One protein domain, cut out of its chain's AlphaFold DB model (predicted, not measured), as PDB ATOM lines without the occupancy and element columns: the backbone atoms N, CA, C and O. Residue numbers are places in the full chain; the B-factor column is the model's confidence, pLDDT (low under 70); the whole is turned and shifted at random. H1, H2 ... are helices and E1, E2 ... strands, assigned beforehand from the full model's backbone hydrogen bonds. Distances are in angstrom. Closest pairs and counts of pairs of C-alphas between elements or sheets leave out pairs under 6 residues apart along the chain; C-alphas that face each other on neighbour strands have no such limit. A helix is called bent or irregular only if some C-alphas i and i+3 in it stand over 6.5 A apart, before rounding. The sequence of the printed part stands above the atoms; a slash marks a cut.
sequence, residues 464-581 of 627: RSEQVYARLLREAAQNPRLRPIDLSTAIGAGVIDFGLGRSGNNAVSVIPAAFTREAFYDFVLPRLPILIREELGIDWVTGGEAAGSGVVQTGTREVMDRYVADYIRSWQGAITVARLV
ATOM      1  N   ARG A 464      67.657 186.211 108.199       66.19
ATOM      2  CA  ARG A 464      67.580 186.195 109.670       66.19
ATOM      3  C   ARG A 464      66.163 185.852 110.167       66.19
ATOM      4  O   ARG A 464      66.014 185.242 111.221       66.19
ATOM      5  N   SER A 465      65.142 186.186 109.376       66.81
ATOM      6  CA  SER A 465      63.734 185.807 109.556       66.81
ATOM      7  C   SER A 465      63.535 184.292 109.705       66.81
ATOM      8  O   SER A 465      62.804 183.845 110.586       66.81
ATOM      9  N   GLU A 466      64.231 183.477 108.911       73.31
ATOM     10  CA  GLU A 466      64.117 182.016 108.961       73.31
ATOM     11  C   GLU A 466      64.689 181.423 110.257       73.31
ATOM     12  O   GLU A 466      64.107 180.495 110.818       73.31
ATOM     13  N   GLN A 467      65.770 182.001 110.789       73.06
ATOM     14  CA  GLN A 467      66.365 181.566 112.061       73.06
ATOM     15  C   GLN A 467      65.475 181.933 113.256       73.06
ATOM     16  O   GLN A 467      65.229 181.085 114.116       73.06
ATOM     17  N   VAL A 468      64.913 183.151 113.269       79.19
ATOM     18  CA  VAL A 468      63.907 183.568 114.264       79.19
ATOM     19  C   VAL A 468      62.707 182.620 114.245       79.19
ATOM     20  O   VAL A 468      62.252 182.179 115.299       79.19
ATOM     21  N   TYR A 469      62.219 182.266 113.054       84.50
ATOM     22  CA  TYR A 469      61.087 181.358 112.885       84.50
ATOM     23  C   TYR A 469      61.396 179.927 113.365       84.50
ATOM     24  O   TYR A 469      60.627 179.352 114.136       84.50
ATOM     25  N   ALA A 470      62.548 179.365 112.987       81.94
ATOM     26  CA  ALA A 470      62.967 178.033 113.426       81.94
ATOM     27  C   ALA A 470      63.177 177.952 114.951       81.94
ATOM     28  O   ALA A 470      62.814 176.956 115.583       81.94
ATOM     29  N   ARG A 471      63.721 179.011 115.567       84.56
ATOM     30  CA  ARG A 471      63.869 179.106 117.026       84.56
ATOM     31  C   ARG A 471      62.519 179.245 117.734       84.56
ATOM     32  O   ARG A 471      62.290 178.528 118.703       84.56
ATOM     33  N   LEU A 472      61.605 180.073 117.217       88.06
ATOM     34  CA  LEU A 472      60.230 180.192 117.719       88.06
ATOM     35  C   LEU A 472      59.519 178.828 117.747       88.06
ATOM     36  O   LEU A 472      58.901 178.483 118.754       88.06
ATOM     37  N   LEU A 473      59.636 178.032 116.677       87.75
ATOM     38  CA  LEU A 473      59.036 176.695 116.612       87.75
ATOM     39  C   LEU A 473      59.700 175.689 117.571       87.75
ATOM     40  O   LEU A 473      58.983 174.908 118.197       87.75
ATOM     41  N   ARG A 474      61.034 175.718 117.746       85.94
ATOM     42  CA  ARG A 474      61.727 174.881 118.750       85.94
ATOM     43  C   ARG A 474      61.303 175.232 120.178       85.94
ATOM     44  O   ARG A 474      60.926 174.333 120.926       85.94
ATOM     45  N   GLU A 475      61.302 176.517 120.539       86.62
ATOM     46  CA  GLU A 475      60.860 176.971 121.867       86.62
ATOM     47  C   GLU A 475      59.368 176.644 122.109       86.62
ATOM     48  O   GLU A 475      59.000 176.252 123.216       86.62
ATOM     49  N   ALA A 476      58.511 176.708 121.079       84.81
ATOM     50  CA  ALA A 476      57.109 176.288 121.175       84.81
ATOM     51  C   ALA A 476      56.954 174.772 121.404       84.81
ATOM     52  O   ALA A 476      56.136 174.355 122.222       84.81
ATOM     53  N   ALA A 477      57.733 173.944 120.700       83.12
ATOM     54  CA  ALA A 477      57.678 172.485 120.819       83.12
ATOM     55  C   ALA A 477      58.210 171.967 122.168       83.12
ATOM     56  O   ALA A 477      57.761 170.930 122.649       83.12
ATOM     57  N   GLN A 478      59.147 172.690 122.788       83.38
ATOM     58  CA  GLN A 478      59.716 172.356 124.098       83.38
ATOM     59  C   GLN A 478      58.877 172.867 125.284       83.38
ATOM     60  O   GLN A 478      59.159 172.512 126.427       83.38
ATOM     61  N   ASN A 479      57.855 173.698 125.051       84.62
ATOM     62  CA  ASN A 479      57.069 174.318 126.116       84.62
ATOM     63  C   ASN A 479      55.930 173.393 126.603       84.62
ATOM     64  O   ASN A 479      54.922 173.257 125.907       84.62
ATOM     65  N   PRO A 480      55.997 172.830 127.829       80.88
ATOM     66  CA  PRO A 480      55.013 171.857 128.318       80.88
ATOM     67  C   PRO A 480      53.618 172.448 128.589       80.88
ATOM     68  O   PRO A 480      52.687 171.706 128.904       80.88
ATOM     69  N   ARG A 481      53.451 173.777 128.497       82.38
ATOM     70  CA  ARG A 481      52.137 174.433 128.594       82.38
ATOM     71  C   ARG A 481      51.339 174.355 127.292       82.38
ATOM     72  O   ARG A 481      50.120 174.461 127.345       82.38
ATOM     73  N   LEU A 482      52.003 174.176 126.150       84.38
ATOM     74  CA  LEU A 482      51.359 174.112 124.842       84.38
ATOM     75  C   LEU A 482      51.053 172.650 124.500       84.38
ATOM     76  O   LEU A 482      51.926 171.791 124.593       84.38
ATOM     77  N   ARG A 483      49.813 172.351 124.098       83.56
ATOM     78  CA  ARG A 483      49.390 170.989 123.737       83.56
ATOM     79  C   ARG A 483      49.056 170.894 122.245       83.56
ATOM     80  O   ARG A 483      48.374 171.786 121.739       83.56
ATOM     81  N   PRO A 484      49.495 169.840 121.533       84.56
ATOM     82  CA  PRO A 484      48.977 169.531 120.204       84.56
ATOM     83  C   PRO A 484      47.472 169.242 120.264       84.56
ATOM     84  O   PRO A 484      46.983 168.711 121.263       84.56
ATOM     85  N   ILE A 485      46.749 169.556 119.189       84.38
ATOM     86  CA  ILE A 485      45.324 169.230 119.050       84.38
ATOM     87  C   ILE A 485      45.195 168.080 118.057       84.38
ATOM     88  O   ILE A 485      45.528 168.249 116.888       84.38
ATOM     89  N   ASP A 486      44.683 166.934 118.497       82.00
ATOM     90  CA  ASP A 486      44.259 165.861 117.595       82.00
ATOM     91  C   ASP A 486      42.780 166.061 117.235       82.00
ATOM     92  O   ASP A 486      41.895 166.010 118.095       82.00
ATOM     93  N   LEU A 487      42.501 166.316 115.956       74.62
ATOM     94  CA  LEU A 487      41.144 166.567 115.471       74.62
ATOM     95  C   LEU A 487      40.214 165.359 115.656       74.62
ATOM     96  O   LEU A 487      39.005 165.549 115.812       74.62
ATOM     97  N   SER A 488      40.764 164.140 115.701       69.38
ATOM     98  CA  SER A 488      39.985 162.913 115.905       69.38
ATOM     99  C   SER A 488      39.320 162.861 117.286       69.38
ATOM    100  O   SER A 488      38.170 162.437 117.410       69.38
ATOM    101  N   THR A 489      39.998 163.367 118.323       72.94
ATOM    102  CA  THR A 489      39.448 163.460 119.686       72.94
ATOM    103  C   THR A 489      38.677 164.757 119.918       72.94
ATOM    104  O   THR A 489      37.702 164.745 120.666       72.94
ATOM    105  N   ALA A 490      39.046 165.856 119.252       71.25
ATOM    106  CA  ALA A 490      38.375 167.148 119.413       71.25
ATOM    107  C   ALA A 490      36.953 167.202 118.817       71.25
ATOM    108  O   ALA A 490      36.106 167.926 119.339       71.25
ATOM    109  N   ILE A 491      36.684 166.463 117.731       70.00
ATOM    110  CA  ILE A 491      35.379 166.472 117.037       70.00
ATOM    111  C   ILE A 491      34.454 165.333 117.513       70.00
ATOM    112  O   ILE A 491      33.233 165.427 117.377       70.00
ATOM    113  N   GLY A 492      35.015 164.307 118.159       57.16
ATOM    114  CA  GLY A 492      34.285 163.171 118.715       57.16
ATOM    115  C   GLY A 492      34.192 161.986 117.750       57.16
ATOM    116  O   GLY A 492      33.882 162.132 116.566       57.16
ATOM    117  N   ALA A 493      34.453 160.786 118.273       55.44
ATOM    118  CA  ALA A 493      34.436 159.555 117.493       55.44
ATOM    119  C   ALA A 493      33.014 159.232 116.991       55.44
ATOM    120  O   ALA A 493      32.111 158.996 117.792       55.44
ATOM    121  N   GLY A 494      32.834 159.202 115.664       55.62
ATOM    122  CA  GLY A 494      31.594 158.759 115.009       55.62
ATOM    123  C   GLY A 494      31.035 159.668 113.907       55.62
ATOM    124  O   GLY A 494      30.105 159.250 113.226       55.62
ATOM    125  N   VAL A 495      31.569 160.882 113.707       54.03
ATOM    126  CA  VAL A 495      31.019 161.853 112.724       54.03
ATOM    127  C   VAL A 495      31.890 162.014 111.468       54.03
ATOM    128  O   VAL A 495      31.378 162.321 110.390       54.03
ATOM    129  N   ILE A 496      33.204 161.813 111.587       59.25
ATOM    130  CA  ILE A 496      34.189 162.066 110.526       59.25
ATOM    131  C   ILE A 496      35.178 160.901 110.468       59.25
ATOM    132  O   ILE A 496      35.725 160.508 111.498       59.25
ATOM    133  N   ASP A 497      35.432 160.396 109.261       60.66
ATOM    134  CA  ASP A 497      36.568 159.528 108.965       60.66
ATOM    135  C   ASP A 497      37.730 160.401 108.471       60.66
ATOM    136  O   ASP A 497      37.702 160.972 107.374       60.66
ATOM    137  N   PHE A 498      38.755 160.538 109.310       59.25
ATOM    138  CA  PHE A 498      40.034 161.121 108.916       59.25
ATOM    139  C   PHE A 498      40.815 160.039 108.182       59.25
ATOM    140  O   PHE A 498      41.700 159.408 108.762       59.25
ATOM    141  N   GLY A 499      40.423 159.804 106.927       50.75
ATOM    142  CA  GLY A 499      40.884 158.660 106.151       50.75
ATOM    143  C   GLY A 499      42.401 158.537 106.220       50.75
ATOM    144  O   GLY A 499      43.114 159.435 105.764       50.75
ATOM    145  N   LEU A 500      42.870 157.431 106.813       50.47
ATOM    146  CA  LEU A 500      44.290 157.151 107.009       50.47
ATOM    147  C   LEU A 500      45.036 157.417 105.701       50.47
ATOM    148  O   LEU A 500      44.732 156.824 104.659       50.47
ATOM    149  N   GLY A 501      45.999 158.339 105.751       46.78
ATOM    150  CA  GLY A 501      46.839 158.637 104.601       46.78
ATOM    151  C   GLY A 501      47.498 157.358 104.078       46.78
ATOM    152  O   GLY A 501      47.716 156.405 104.822       46.78
ATOM    153  N   ARG A 502      47.881 157.337 102.795       43.41
ATOM    154  CA  ARG A 502      48.549 156.179 102.154       43.41
ATOM    155  C   ARG A 502      49.897 155.768 102.786       43.41
ATOM    156  O   ARG A 502      50.527 154.827 102.322       43.41
ATOM    157  N   SER A 503      50.324 156.456 103.841       45.03
ATOM    158  CA  SER A 503      51.331 156.042 104.810       45.03
ATOM    159  C   SER A 503      50.702 156.211 106.199       45.03
ATOM    160  O   SER A 503      50.127 157.267 106.464       45.03
ATOM    161  N   GLY A 504      50.771 155.182 107.054       47.56
ATOM    162  CA  GLY A 504      49.996 155.040 108.301       47.56
ATOM    163  C   GLY A 504      50.379 155.970 109.462       47.56
ATOM    164  O   GLY A 504      50.407 155.540 110.610       47.56
ATOM    165  N   ASN A 505      50.682 157.235 109.174       49.44
ATOM    166  CA  ASN A 505      51.069 158.247 110.146       49.44
ATOM    167  C   ASN A 505      49.880 159.170 110.470       49.44
ATOM    168  O   ASN A 505      49.442 159.935 109.610       49.44
ATOM    169  N   ASN A 506      49.459 159.219 111.741       53.12
ATOM    170  CA  ASN A 506      48.473 160.187 112.272       53.12
ATOM    171  C   ASN A 506      48.910 161.670 112.180       53.12
ATOM    172  O   ASN A 506      48.202 162.563 112.640       53.12
ATOM    173  N   ALA A 507      50.059 161.970 111.568       51.69
ATOM    174  CA  ALA A 507      50.629 163.313 111.462       51.69
ATOM    175  C   ALA A 507      49.725 164.343 110.756       51.69
ATOM    176  O   ALA A 507      49.993 165.536 110.853       51.69
ATOM    177  N   VAL A 508      48.671 163.909 110.050       58.06
ATOM    178  CA  VAL A 508      47.717 164.810 109.381       58.06
ATOM    179  C   VAL A 508      46.486 165.131 110.246       58.06
ATOM    180  O   VAL A 508      45.859 166.158 110.014       58.06
ATOM    181  N   SER A 509      46.148 164.329 111.269       64.06
ATOM    182  CA  SER A 509      45.060 164.666 112.214       64.06
ATOM    183  C   SER A 509      45.530 165.522 113.394       64.06
ATOM    184  O   SER A 509      44.712 166.182 114.038       64.06
ATOM    185  N   VAL A 510      46.838 165.524 113.677       77.00
ATOM    186  CA  VAL A 510      47.445 166.229 114.812       77.00
ATOM    187  C   VAL A 510      48.015 167.577 114.378       77.00
ATOM    188  O   VAL A 510      49.034 167.657 113.695       77.00
ATOM    189  N   ILE A 511      47.392 168.655 114.843       84.06
ATOM    190  CA  ILE A 511      47.877 170.025 114.682       84.06
ATOM    191  C   ILE A 511      48.989 170.266 115.718       84.06
ATOM    192  O   ILE A 511      48.730 170.134 116.922       84.06
ATOM    193  N   PRO A 512      50.219 170.635 115.300       86.06
ATOM    194  CA  PRO A 512      51.312 170.929 116.223       86.06
ATOM    195  C   PRO A 512      50.944 172.031 117.218       86.06
ATOM    196  O   PRO A 512      50.309 173.019 116.852       86.06
ATOM    197  N   ALA A 513      51.405 171.893 118.465       85.06
ATOM    198  CA  ALA A 513      51.065 172.801 119.565       85.06
ATOM    199  C   ALA A 513      51.290 174.288 119.220       85.06
ATOM    200  O   ALA A 513      50.467 175.133 119.569       85.06
ATOM    201  N   ALA A 514      52.358 174.585 118.468       85.94
ATOM    202  CA  ALA A 514      52.730 175.921 118.005       85.94
ATOM    203  C   ALA A 514      51.672 176.618 117.126       85.94
ATOM    204  O   ALA A 514      51.626 177.842 117.119       85.94
ATOM    205  N   PHE A 515      50.817 175.866 116.420       89.69
ATOM    206  CA  PHE A 515      49.783 176.396 115.517       89.69
ATOM    207  C   PHE A 515      48.375 176.368 116.135       89.69
ATOM    208  O   PHE A 515      47.367 176.405 115.428       89.69
ATOM    209  N   THR A 516      48.279 176.295 117.462       88.88
ATOM    210  CA  THR A 516      47.005 176.418 118.182       88.88
ATOM    211  C   THR A 516      46.673 177.884 118.472       88.88
ATOM    212  O   THR A 516      47.552 178.743 118.543       88.88
ATOM    213  N   ARG A 517      45.385 178.194 118.680       87.81
ATOM    214  CA  ARG A 517      44.958 179.546 119.080       87.81
ATOM    215  C   ARG A 517      45.594 179.970 120.410       87.81
ATOM    216  O   ARG A 517      45.971 181.128 120.548       87.81
ATOM    217  N   GLU A 518      45.689 179.055 121.370       85.88
ATOM    218  CA  GLU A 518      46.290 179.312 122.686       85.88
ATOM    219  C   GLU A 518      47.784 179.626 122.538       85.88
ATOM    220  O   GLU A 518      48.225 180.685 122.974       85.88
ATOM    221  N   ALA A 519      48.539 178.813 121.786       86.94
ATOM    222  CA  ALA A 519      49.938 179.117 121.482       86.94
ATOM    223  C   ALA A 519      50.123 180.462 120.765       86.94
ATOM    224  O   ALA A 519      51.084 181.171 121.054       86.94
ATOM    225  N   PHE A 520      49.212 180.855 119.870       88.31
ATOM    226  CA  PHE A 520      49.320 182.144 119.192       88.31
ATOM    227  C   PHE A 520      49.262 183.333 120.165       88.31
ATOM    228  O   PHE A 520      50.129 184.208 120.119       88.31
ATOM    229  N   TYR A 521      48.265 183.361 121.056       88.50
ATOM    230  CA  TYR A 521      48.076 184.469 121.998       88.50
ATOM    231  C   TYR A 521      49.027 184.416 123.198       88.50
ATOM    232  O   TYR A 521      49.578 185.451 123.569       88.50
ATOM    233  N   ASP A 522      49.252 183.233 123.773       87.44
ATOM    234  CA  ASP A 522      49.957 183.086 125.051       87.44
ATOM    235  C   ASP A 522      51.467 182.846 124.886       87.44
ATOM    236  O   ASP A 522      52.231 183.029 125.838       87.44
ATOM    237  N   PHE A 523      51.919 182.456 123.687       89.50
ATOM    238  CA  PHE A 523      53.333 182.216 123.387       89.50
ATOM    239  C   PHE A 523      53.850 183.059 122.212       89.50
ATOM    240  O   PHE A 523      54.760 183.859 122.414       89.50
ATOM    241  N   VAL A 524      53.286 182.939 121.006       89.38
ATOM    242  CA  VAL A 524      53.852 183.564 119.793       89.38
ATOM    243  C   VAL A 524      53.834 185.090 119.876       89.38
ATOM    244  O   VAL A 524      54.888 185.708 119.740       89.38
ATOM    245  N   LEU A 525      52.681 185.712 120.148       88.62
ATOM    246  CA  LEU A 525      52.571 187.172 120.251       88.62
ATOM    247  C   LEU A 525      53.493 187.807 121.315       88.62
ATOM    248  O   LEU A 525      54.154 188.792 120.980       88.62
ATOM    249  N   PRO A 526      53.590 187.303 122.564       88.50
ATOM    250  CA  PRO A 526      54.505 187.875 123.553       88.50
ATOM    251  C   PRO A 526      55.977 187.503 123.318       88.50
ATOM    252  O   PRO A 526      56.849 188.320 123.613       88.50
ATOM    253  N   ARG A 527      56.291 186.307 122.792       87.62
ATOM    254  CA  ARG A 527      57.681 185.845 122.628       87.62
ATOM    255  C   ARG A 527      58.339 186.362 121.349       87.62
ATOM    256  O   ARG A 527      59.530 186.664 121.384       87.62
ATOM    257  N   LEU A 528      57.601 186.518 120.247       84.88
ATOM    258  CA  LEU A 528      58.163 186.918 118.952       84.88
ATOM    259  C   LEU A 528      58.892 188.279 118.983       84.88
ATOM    260  O   LEU A 528      60.023 188.323 118.504       84.88
ATOM    261  N   PRO A 529      58.359 189.370 119.577       80.06
ATOM    262  CA  PRO A 529      59.082 190.644 119.663       80.06
ATOM    263  C   PRO A 529      60.363 190.554 120.502       80.06
ATOM    264  O   PRO A 529      61.294 191.330 120.289       80.06
ATOM    265  N   ILE A 530      60.408 189.616 121.455       80.69
ATOM    266  CA  ILE A 530      61.578 189.361 122.297       80.69
ATOM    267  C   ILE A 530      62.621 188.575 121.496       80.69
ATOM    268  O   ILE A 530      63.751 189.031 121.406       80.69
ATOM    269  N   LEU A 531      62.237 187.484 120.821       78.69
ATOM    270  CA  LEU A 531      63.119 186.733 119.912       78.69
ATOM    271  C   LEU A 531      63.683 187.611 118.792       78.69
ATOM    272  O   LEU A 531      64.863 187.541 118.475       78.69
ATOM    273  N   ILE A 532      62.862 188.493 118.227       74.62
ATOM    274  CA  ILE A 532      63.299 189.482 117.242       74.62
ATOM    275  C   ILE A 532      64.293 190.474 117.849       74.62
ATOM    276  O   ILE A 532      65.248 190.857 117.182       74.62
ATOM    277  N   ARG A 533      64.136 190.873 119.113       68.81
ATOM    278  CA  ARG A 533      65.132 191.715 119.787       68.81
ATOM    279  C   ARG A 533      66.408 190.946 120.148       68.81
ATOM    280  O   ARG A 533      67.473 191.540 120.091       68.81
ATOM    281  N   GLU A 534      66.309 189.658 120.465       68.06
ATOM    282  CA  GLU A 534      67.447 188.768 120.747       68.06
ATOM    283  C   GLU A 534      68.258 188.423 119.475       68.06
ATOM    284  O   GLU A 534      69.476 188.327 119.547       68.06
ATOM    285  N   GLU A 535      67.610 188.259 118.313       65.12
ATOM    286  CA  GLU A 535      68.236 187.767 117.063       65.12
ATOM    287  C   GLU A 535      68.407 188.844 115.968       65.12
ATOM    288  O   GLU A 535      69.386 188.833 115.220       65.12
ATOM    289  N   LEU A 536      67.457 189.782 115.828       59.38
ATOM    290  CA  LEU A 536      67.543 190.909 114.876       59.38
ATOM    291  C   LEU A 536      68.062 192.190 115.543       59.38
ATOM    292  O   LEU A 536      68.644 193.038 114.862       59.38
ATOM    293  N   GLY A 537      67.883 192.323 116.859       51.53
ATOM    294  CA  GLY A 537      68.342 193.448 117.671       51.53
ATOM    295  C   GLY A 537      69.837 193.409 117.981       51.53
ATOM    296  O   GLY A 537      70.224 193.301 119.136       51.53
ATOM    297  N   ILE A 538      70.657 193.583 116.942       52.75
ATOM    298  CA  ILE A 538      72.065 194.003 117.037       52.75
ATOM    299  C   ILE A 538      72.885 193.138 118.009       52.75
ATOM    300  O   ILE A 538      73.459 193.627 118.984       52.75
ATOM    301  N   ASP A 539      73.010 191.845 117.708       63.72
ATOM    302  CA  ASP A 539      74.123 191.103 118.289       63.72
ATOM    303  C   ASP A 539      75.426 191.670 117.702       63.72
ATOM    304  O   ASP A 539      75.712 191.526 116.505       63.72
ATOM    305  N   TRP A 540      76.190 192.358 118.552       72.75
ATOM    306  CA  TRP A 540      77.480 193.007 118.275       72.75
ATOM    307  C   TRP A 540      78.489 192.056 117.607       72.75
ATOM    308  O   TRP A 540      79.346 192.472 116.821       72.75
ATOM    309  N   VAL A 541      78.311 190.754 117.837       75.56
ATOM    310  CA  VAL A 541      78.986 189.643 117.162       75.56
ATOM    311  C   VAL A 541      78.894 189.763 115.636       75.56
ATOM    312  O   VAL A 541      79.892 189.584 114.938       75.56
ATOM    313  N   THR A 542      77.734 190.158 115.102       68.94
ATOM    314  CA  THR A 542      77.494 190.306 113.653       68.94
ATOM    315  C   THR A 542      77.987 191.629 113.058       68.94
ATOM    316  O   THR A 542      78.050 191.744 111.839       68.94
ATOM    317  N   GLY A 543      78.371 192.608 113.887       60.56
ATOM    318  CA  GLY A 543      78.928 193.889 113.433       60.56
ATOM    319  C   GLY A 543      77.935 194.853 112.772       60.56
ATOM    320  O   GLY A 543      78.367 195.810 112.139       60.56
ATOM    321  N   GLY A 544      76.625 194.618 112.892       56.91
ATOM    322  CA  GLY A 544      75.623 195.586 112.441       56.91
ATOM    323  C   GLY A 544      75.595 196.828 113.338       56.91
ATOM    324  O   GLY A 544      75.672 196.705 114.558       56.91
ATOM    325  N   GLU A 545      75.444 198.011 112.743       48.25
ATOM    326  CA  GLU A 545      75.096 199.224 113.491       48.25
ATOM    327  C   GLU A 545      73.692 199.113 114.107       48.25
ATOM    328  O   GLU A 545      72.928 198.194 113.797       48.25
ATOM    329  N   ALA A 546      73.348 200.055 114.992       47.03
ATOM    330  CA  ALA A 546      72.085 200.068 115.720       47.03
ATOM    331  C   ALA A 546      70.872 200.072 114.768       47.03
ATOM    332  O   ALA A 546      70.436 201.114 114.279       47.03
ATOM    333  N   ALA A 547      70.321 198.884 114.517       48.22
ATOM    334  CA  ALA A 547      69.200 198.656 113.626       48.22
ATOM    335  C   ALA A 547      67.994 199.499 114.063       48.22
ATOM    336  O   ALA A 547      67.347 199.218 115.075       48.22
ATOM    337  N   GLY A 548      67.697 200.540 113.282       53.59
ATOM    338  CA  GLY A 548      66.549 201.406 113.517       53.59
ATOM    339  C   GLY A 548      65.241 200.612 113.564       53.59
ATOM    340  O   GLY A 548      65.125 199.523 112.992       53.59
ATOM    341  N   SER A 549      64.225 201.184 114.211       56.97
ATOM    342  CA  SER A 549      62.921 200.544 114.464       56.97
ATOM    343  C   SER A 549      62.248 199.934 113.221       56.97
ATOM    344  O   SER A 549      61.471 198.988 113.356       56.97
ATOM    345  N   GLY A 550      62.577 200.417 112.017       60.56
ATOM    346  CA  GLY A 550      62.148 199.836 110.745       60.56
ATOM    347  C   GLY A 550      62.610 198.389 110.514       60.56
ATOM    348  O   GLY A 550      61.799 197.574 110.090       60.56
ATOM    349  N   VAL A 551      63.856 198.023 110.845       63.91
ATOM    350  CA  VAL A 551      64.377 196.651 110.619       63.91
ATOM    351  C   VAL A 551      63.634 195.635 111.488       63.91
ATOM    352  O   VAL A 551      63.245 194.567 111.015       63.91
ATOM    353  N   VAL A 552      63.370 196.004 112.745       66.81
ATOM    354  CA  VAL A 552      62.561 195.215 113.684       66.81
ATOM    355  C   VAL A 552      61.135 195.029 113.156       66.81
ATOM    356  O   VAL A 552      60.613 193.916 113.194       66.81
ATOM    357  N   GLN A 553      60.503 196.080 112.616       70.00
ATOM    358  CA  GLN A 553      59.155 195.972 112.041       70.00
ATOM    359  C   GLN A 553      59.110 195.108 110.775       70.00
ATOM    360  O   GLN A 553      58.212 194.275 110.653       70.00
ATOM    361  N   THR A 554      60.070 195.259 109.859       74.50
ATOM    362  CA  THR A 554      60.148 194.448 108.634       74.50
ATOM    363  C   THR A 554      60.346 192.972 108.966       74.50
ATOM    364  O   THR A 554      59.554 192.145 108.519       74.50
ATOM    365  N   GLY A 555      61.306 192.639 109.837       73.50
ATOM    366  CA  GLY A 555      61.518 191.257 110.278       73.50
ATOM    367  C   GLY A 555      60.331 190.675 111.054       73.50
ATOM    368  O   GLY A 555      60.040 189.490 110.925       73.50
ATOM    369  N   THR A 556      59.586 191.502 111.802       79.12
ATOM    370  CA  THR A 556      58.340 191.059 112.458       79.12
ATOM    371  C   THR A 556      57.279 190.666 111.438       79.12
ATOM    372  O   THR A 556      56.657 189.620 111.606       79.12
ATOM    373  N   ARG A 557      57.083 191.456 110.371       82.31
ATOM    374  CA  ARG A 557      56.144 191.104 109.293       82.31
ATOM    375  C   ARG A 557      56.569 189.825 108.586       82.31
ATOM    376  O   ARG A 557      55.786 188.893 108.528       82.31
ATOM    377  N   GLU A 558      57.825 189.739 108.161       82.94
ATOM    378  CA  GLU A 558      58.340 188.600 107.393       82.94
ATOM    379  C   GLU A 558      58.208 187.257 108.146       82.94
ATOM    380  O   GLU A 558      57.805 186.246 107.567       82.94
ATOM    381  N   VAL A 559      58.469 187.244 109.462       86.62
ATOM    382  CA  VAL A 559      58.263 186.052 110.305       86.62
ATOM    383  C   VAL A 559      56.775 185.763 110.534       86.62
ATOM    384  O   VAL A 559      56.371 184.600 110.508       86.62
ATOM    385  N   MET A 560      55.949 186.794 110.737       87.81
ATOM    386  CA  MET A 560      54.502 186.635 110.926       87.81
ATOM    387  C   MET A 560      53.799 186.126 109.667       87.81
ATOM    388  O   MET A 560      52.960 185.236 109.772       87.81
ATOM    389  N   ASP A 561      54.157 186.632 108.488       88.81
ATOM    390  CA  ASP A 561      53.585 186.214 107.208       88.81
ATOM    391  C   ASP A 561      53.891 184.730 106.946       88.81
ATOM    392  O   ASP A 561      53.000 183.962 106.571       88.81
ATOM    393  N   ARG A 562      55.120 184.282 107.255       88.25
ATOM    394  CA  ARG A 562      55.505 182.863 107.199       88.25
ATOM    395  C   ARG A 562      54.757 182.012 108.230       88.25
ATOM    396  O   ARG A 562      54.232 180.961 107.866       88.25
ATOM    397  N   TYR A 563      54.654 182.470 109.480       91.19
ATOM    398  CA  TYR A 563      53.884 181.780 110.521       91.19
ATOM    399  C   TYR A 563      52.408 181.625 110.125       91.19
ATOM    400  O   TYR A 563      51.844 180.547 110.284       91.19
ATOM    401  N   VAL A 564      51.780 182.670 109.575       90.62
ATOM    402  CA  VAL A 564      50.382 182.631 109.120       90.62
ATOM    403  C   VAL A 564      50.217 181.686 107.927       90.62
ATOM    404  O   VAL A 564      49.265 180.907 107.908       90.62
ATOM    405  N   ALA A 565      51.145 181.691 106.967       90.56
ATOM    406  CA  ALA A 565      51.111 180.770 105.832       90.56
ATOM    407  C   ALA A 565      51.221 179.296 106.266       90.56
ATOM    408  O   ALA A 565      50.472 178.450 105.772       90.56
ATOM    409  N   ASP A 566      52.115 178.982 107.207       89.06
ATOM    410  CA  ASP A 566      52.279 177.624 107.735       89.06
ATOM    411  C   ASP A 566      51.114 177.221 108.660       89.06
ATOM    412  O   ASP A 566      50.607 176.107 108.528       89.06
ATOM    413  N   TYR A 567      50.599 178.132 109.496       90.00
ATOM    414  CA  TYR A 567      49.372 177.940 110.283       90.00
ATOM    415  C   TYR A 567      48.194 177.562 109.375       90.00
ATOM    416  O   TYR A 567      47.536 176.544 109.597       90.00
ATOM    417  N   ILE A 568      47.951 178.344 108.316       88.94
ATOM    418  CA  ILE A 568      46.886 178.069 107.342       88.94
ATOM    419  C   ILE A 568      47.113 176.701 106.693       88.94
ATOM    420  O   ILE A 568      46.169 175.918 106.614       88.94
ATOM    421  N   ARG A 569      48.350 176.371 106.293       88.44
ATOM    422  CA  ARG A 569      48.678 175.078 105.671       88.44
ATOM    423  C   ARG A 569      48.420 173.895 106.611       88.44
ATOM    424  O   ARG A 569      47.834 172.908 106.171       88.44
ATOM    425  N   SER A 570      48.798 173.992 107.887       85.94
ATOM    426  CA  SER A 570      48.537 172.951 108.891       85.94
ATOM    427  C   SER A 570      47.039 172.734 109.118       85.94
ATOM    428  O   SER A 570      46.578 171.595 109.075       85.94
ATOM    429  N   TRP A 571      46.260 173.806 109.292       85.31
ATOM    430  CA  TRP A 571      44.810 173.694 109.486       85.31
ATOM    431  C   TRP A 571      44.080 173.216 108.221       85.31
ATOM    432  O   TRP A 571      43.216 172.347 108.310       85.31
ATOM    433  N   GLN A 572      44.443 173.716 107.035       84.81
ATOM    434  CA  GLN A 572      43.861 173.262 105.767       84.81
ATOM    435  C   GLN A 572      44.184 171.796 105.478       84.81
ATOM    436  O   GLN A 572      43.283 171.054 105.092       84.81
ATOM    437  N   GLY A 573      45.429 171.355 105.688       81.56
ATOM    438  CA  GLY A 573      45.815 169.955 105.502       81.56
ATOM    439  C   GLY A 573      45.005 169.017 106.398       81.56
ATOM    440  O   GLY A 573      44.451 168.029 105.916       81.56
ATOM    441  N   ALA A 574      44.853 169.385 107.672       77.06
ATOM    442  CA  ALA A 574      44.116 168.595 108.650       77.06
ATOM    443  C   ALA A 574      42.593 168.559 108.387       77.06
ATOM    444  O   ALA A 574      41.955 167.523 108.569       77.06
ATOM    445  N   ILE A 575      42.008 169.654 107.881       78.38
ATOM    446  CA  ILE A 575      40.588 169.715 107.480       78.38
ATOM    447  C   ILE A 575      40.336 168.996 106.143       78.38
ATOM    448  O   ILE A 575      39.299 168.365 105.982       78.38
ATOM    449  N   THR A 576      41.263 169.038 105.181       76.19
ATOM    450  CA  THR A 576      41.055 168.444 103.839       76.19
ATOM    451  C   THR A 576      41.023 166.908 103.869       76.19
ATOM    452  O   THR A 576      40.413 166.282 103.003       76.19
ATOM    453  N   VAL A 577      41.651 166.287 104.874       68.62
ATOM    454  CA  VAL A 577      41.613 164.827 105.090       68.62
ATOM    455  C   VAL A 577      40.340 164.371 105.821       68.62
ATOM    456  O   VAL A 577      39.983 163.196 105.745       68.62
ATOM    457  N   ALA A 578      39.604 165.283 106.463       65.31
ATOM    458  CA  ALA A 578      38.325 164.983 107.096       65.31
ATOM    459  C   ALA A 578      37.251 164.654 106.042       65.31
ATOM    460  O   ALA A 578      36.722 165.545 105.375       65.31
ATOM    461  N   ARG A 579      36.886 163.375 105.907       63.53
ATOM    462  CA  ARG A 579      35.732 162.954 105.105       63.53
ATOM    463  C   ARG A 579      34.539 162.696 106.014       63.53
ATOM    464  O   ARG A 579      34.634 161.996 107.018       63.53
ATOM    465  N   LEU A 580      33.388 163.249 105.642       59.69
ATOM    466  CA  LEU A 580      32.116 162.874 106.254       59.69
ATOM    467  C   LEU A 580      31.840 161.405 105.931       59.69
ATOM    468  O   LEU A 580      31.862 161.020 104.760       59.69
ATOM    469  N   VAL A 581      31.566 160.600 106.958       59.28
ATOM    470  CA  VAL A 581      31.080 159.232 106.758       59.28
ATOM    471  C   VAL A 581      29.704 159.336 106.091       59.28
ATOM    472  O   VAL A 581      28.820 159.992 106.651       59.28
TER     473      VAL A 581
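AT A GLANCE: This is residues 464 to 581 of the 627 residues of an uncharacterized protein of Bosea sp. Tri-44 (UniProt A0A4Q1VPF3). A long helix, H4, runs along most of a rod-shaped outline; H3 folds back against its first part as a spreading V, and H1 crosses from H4 to H3 on one side. At the far end of H4 sits a small antiparallel sheet, E1 - E2, with the short H2 near it, while residues 536 to 548 loop out at the opposite end. The printed part has 118 residues, in the order H1 H2 E1 H3 H4 E2, and is mostly helix. It is loose, with a radius of gyration of the C-alphas of 17.7 A and spans of 60 by 25 by 21 A.

IN THESE COORDINATES: Look first at strands E1, residues 496 to 498, and E2, residues 578 to 580. Find C-alpha 549 at (62.921, 200.544, 114.464); from there H4 runs 40.3 A to residue 576. H3, residues 517 to 535, spans 24.8 A; it has a kink of 48 degrees near residue 524 and is only just irregular, C-alphas 522 and 525 being 6.8 A apart. H1 begins at C-alpha 464, (67.580, 186.195, 109.670), and runs 21.5 A to residue 478; H2 is residues 487 to 491.

HOW THE PARTS SIT: In the sheet, N 497 and O 579 are within hydrogen-bond range at 2.9 A. H2 is close to H4 but not clearly touching, the closest C-alphas, Leu 487 and Ala 574, being 7.7 A apart. H3 and H4 form a helical hairpin and touch, closest at the C-alphas of Ile 532 and Val 552, 6.8 A, with a shallow tilt of 33 degrees, only just short of steep. H1 touches H4 with residues 464 to 469 alone, closest at Ser 465 and Val 559, C-alphas 5.5 A apart, at a steep tilt of 53 degrees. H1 touches H3 at the C-alphas of Val 468 and Leu 531, 6.5 A, the closest pair, at a steep 47 degrees, opposite ways. Every O i to N i+4 pair is within hydrogen-bond range in H1, H2 and H4; in H3, 10 of 15 are.

THE WHOLE: The C-alphas farthest apart, Glu 545 and Val 581, are 59.9 A apart. The printed part has no cut; the links E1 to H3 and H3 to H4 are long. The model's confidence is low, with pLDDT under 70, in 44 of the 118 printed residues, among them residues 492 to 509 and residues 542 to 552.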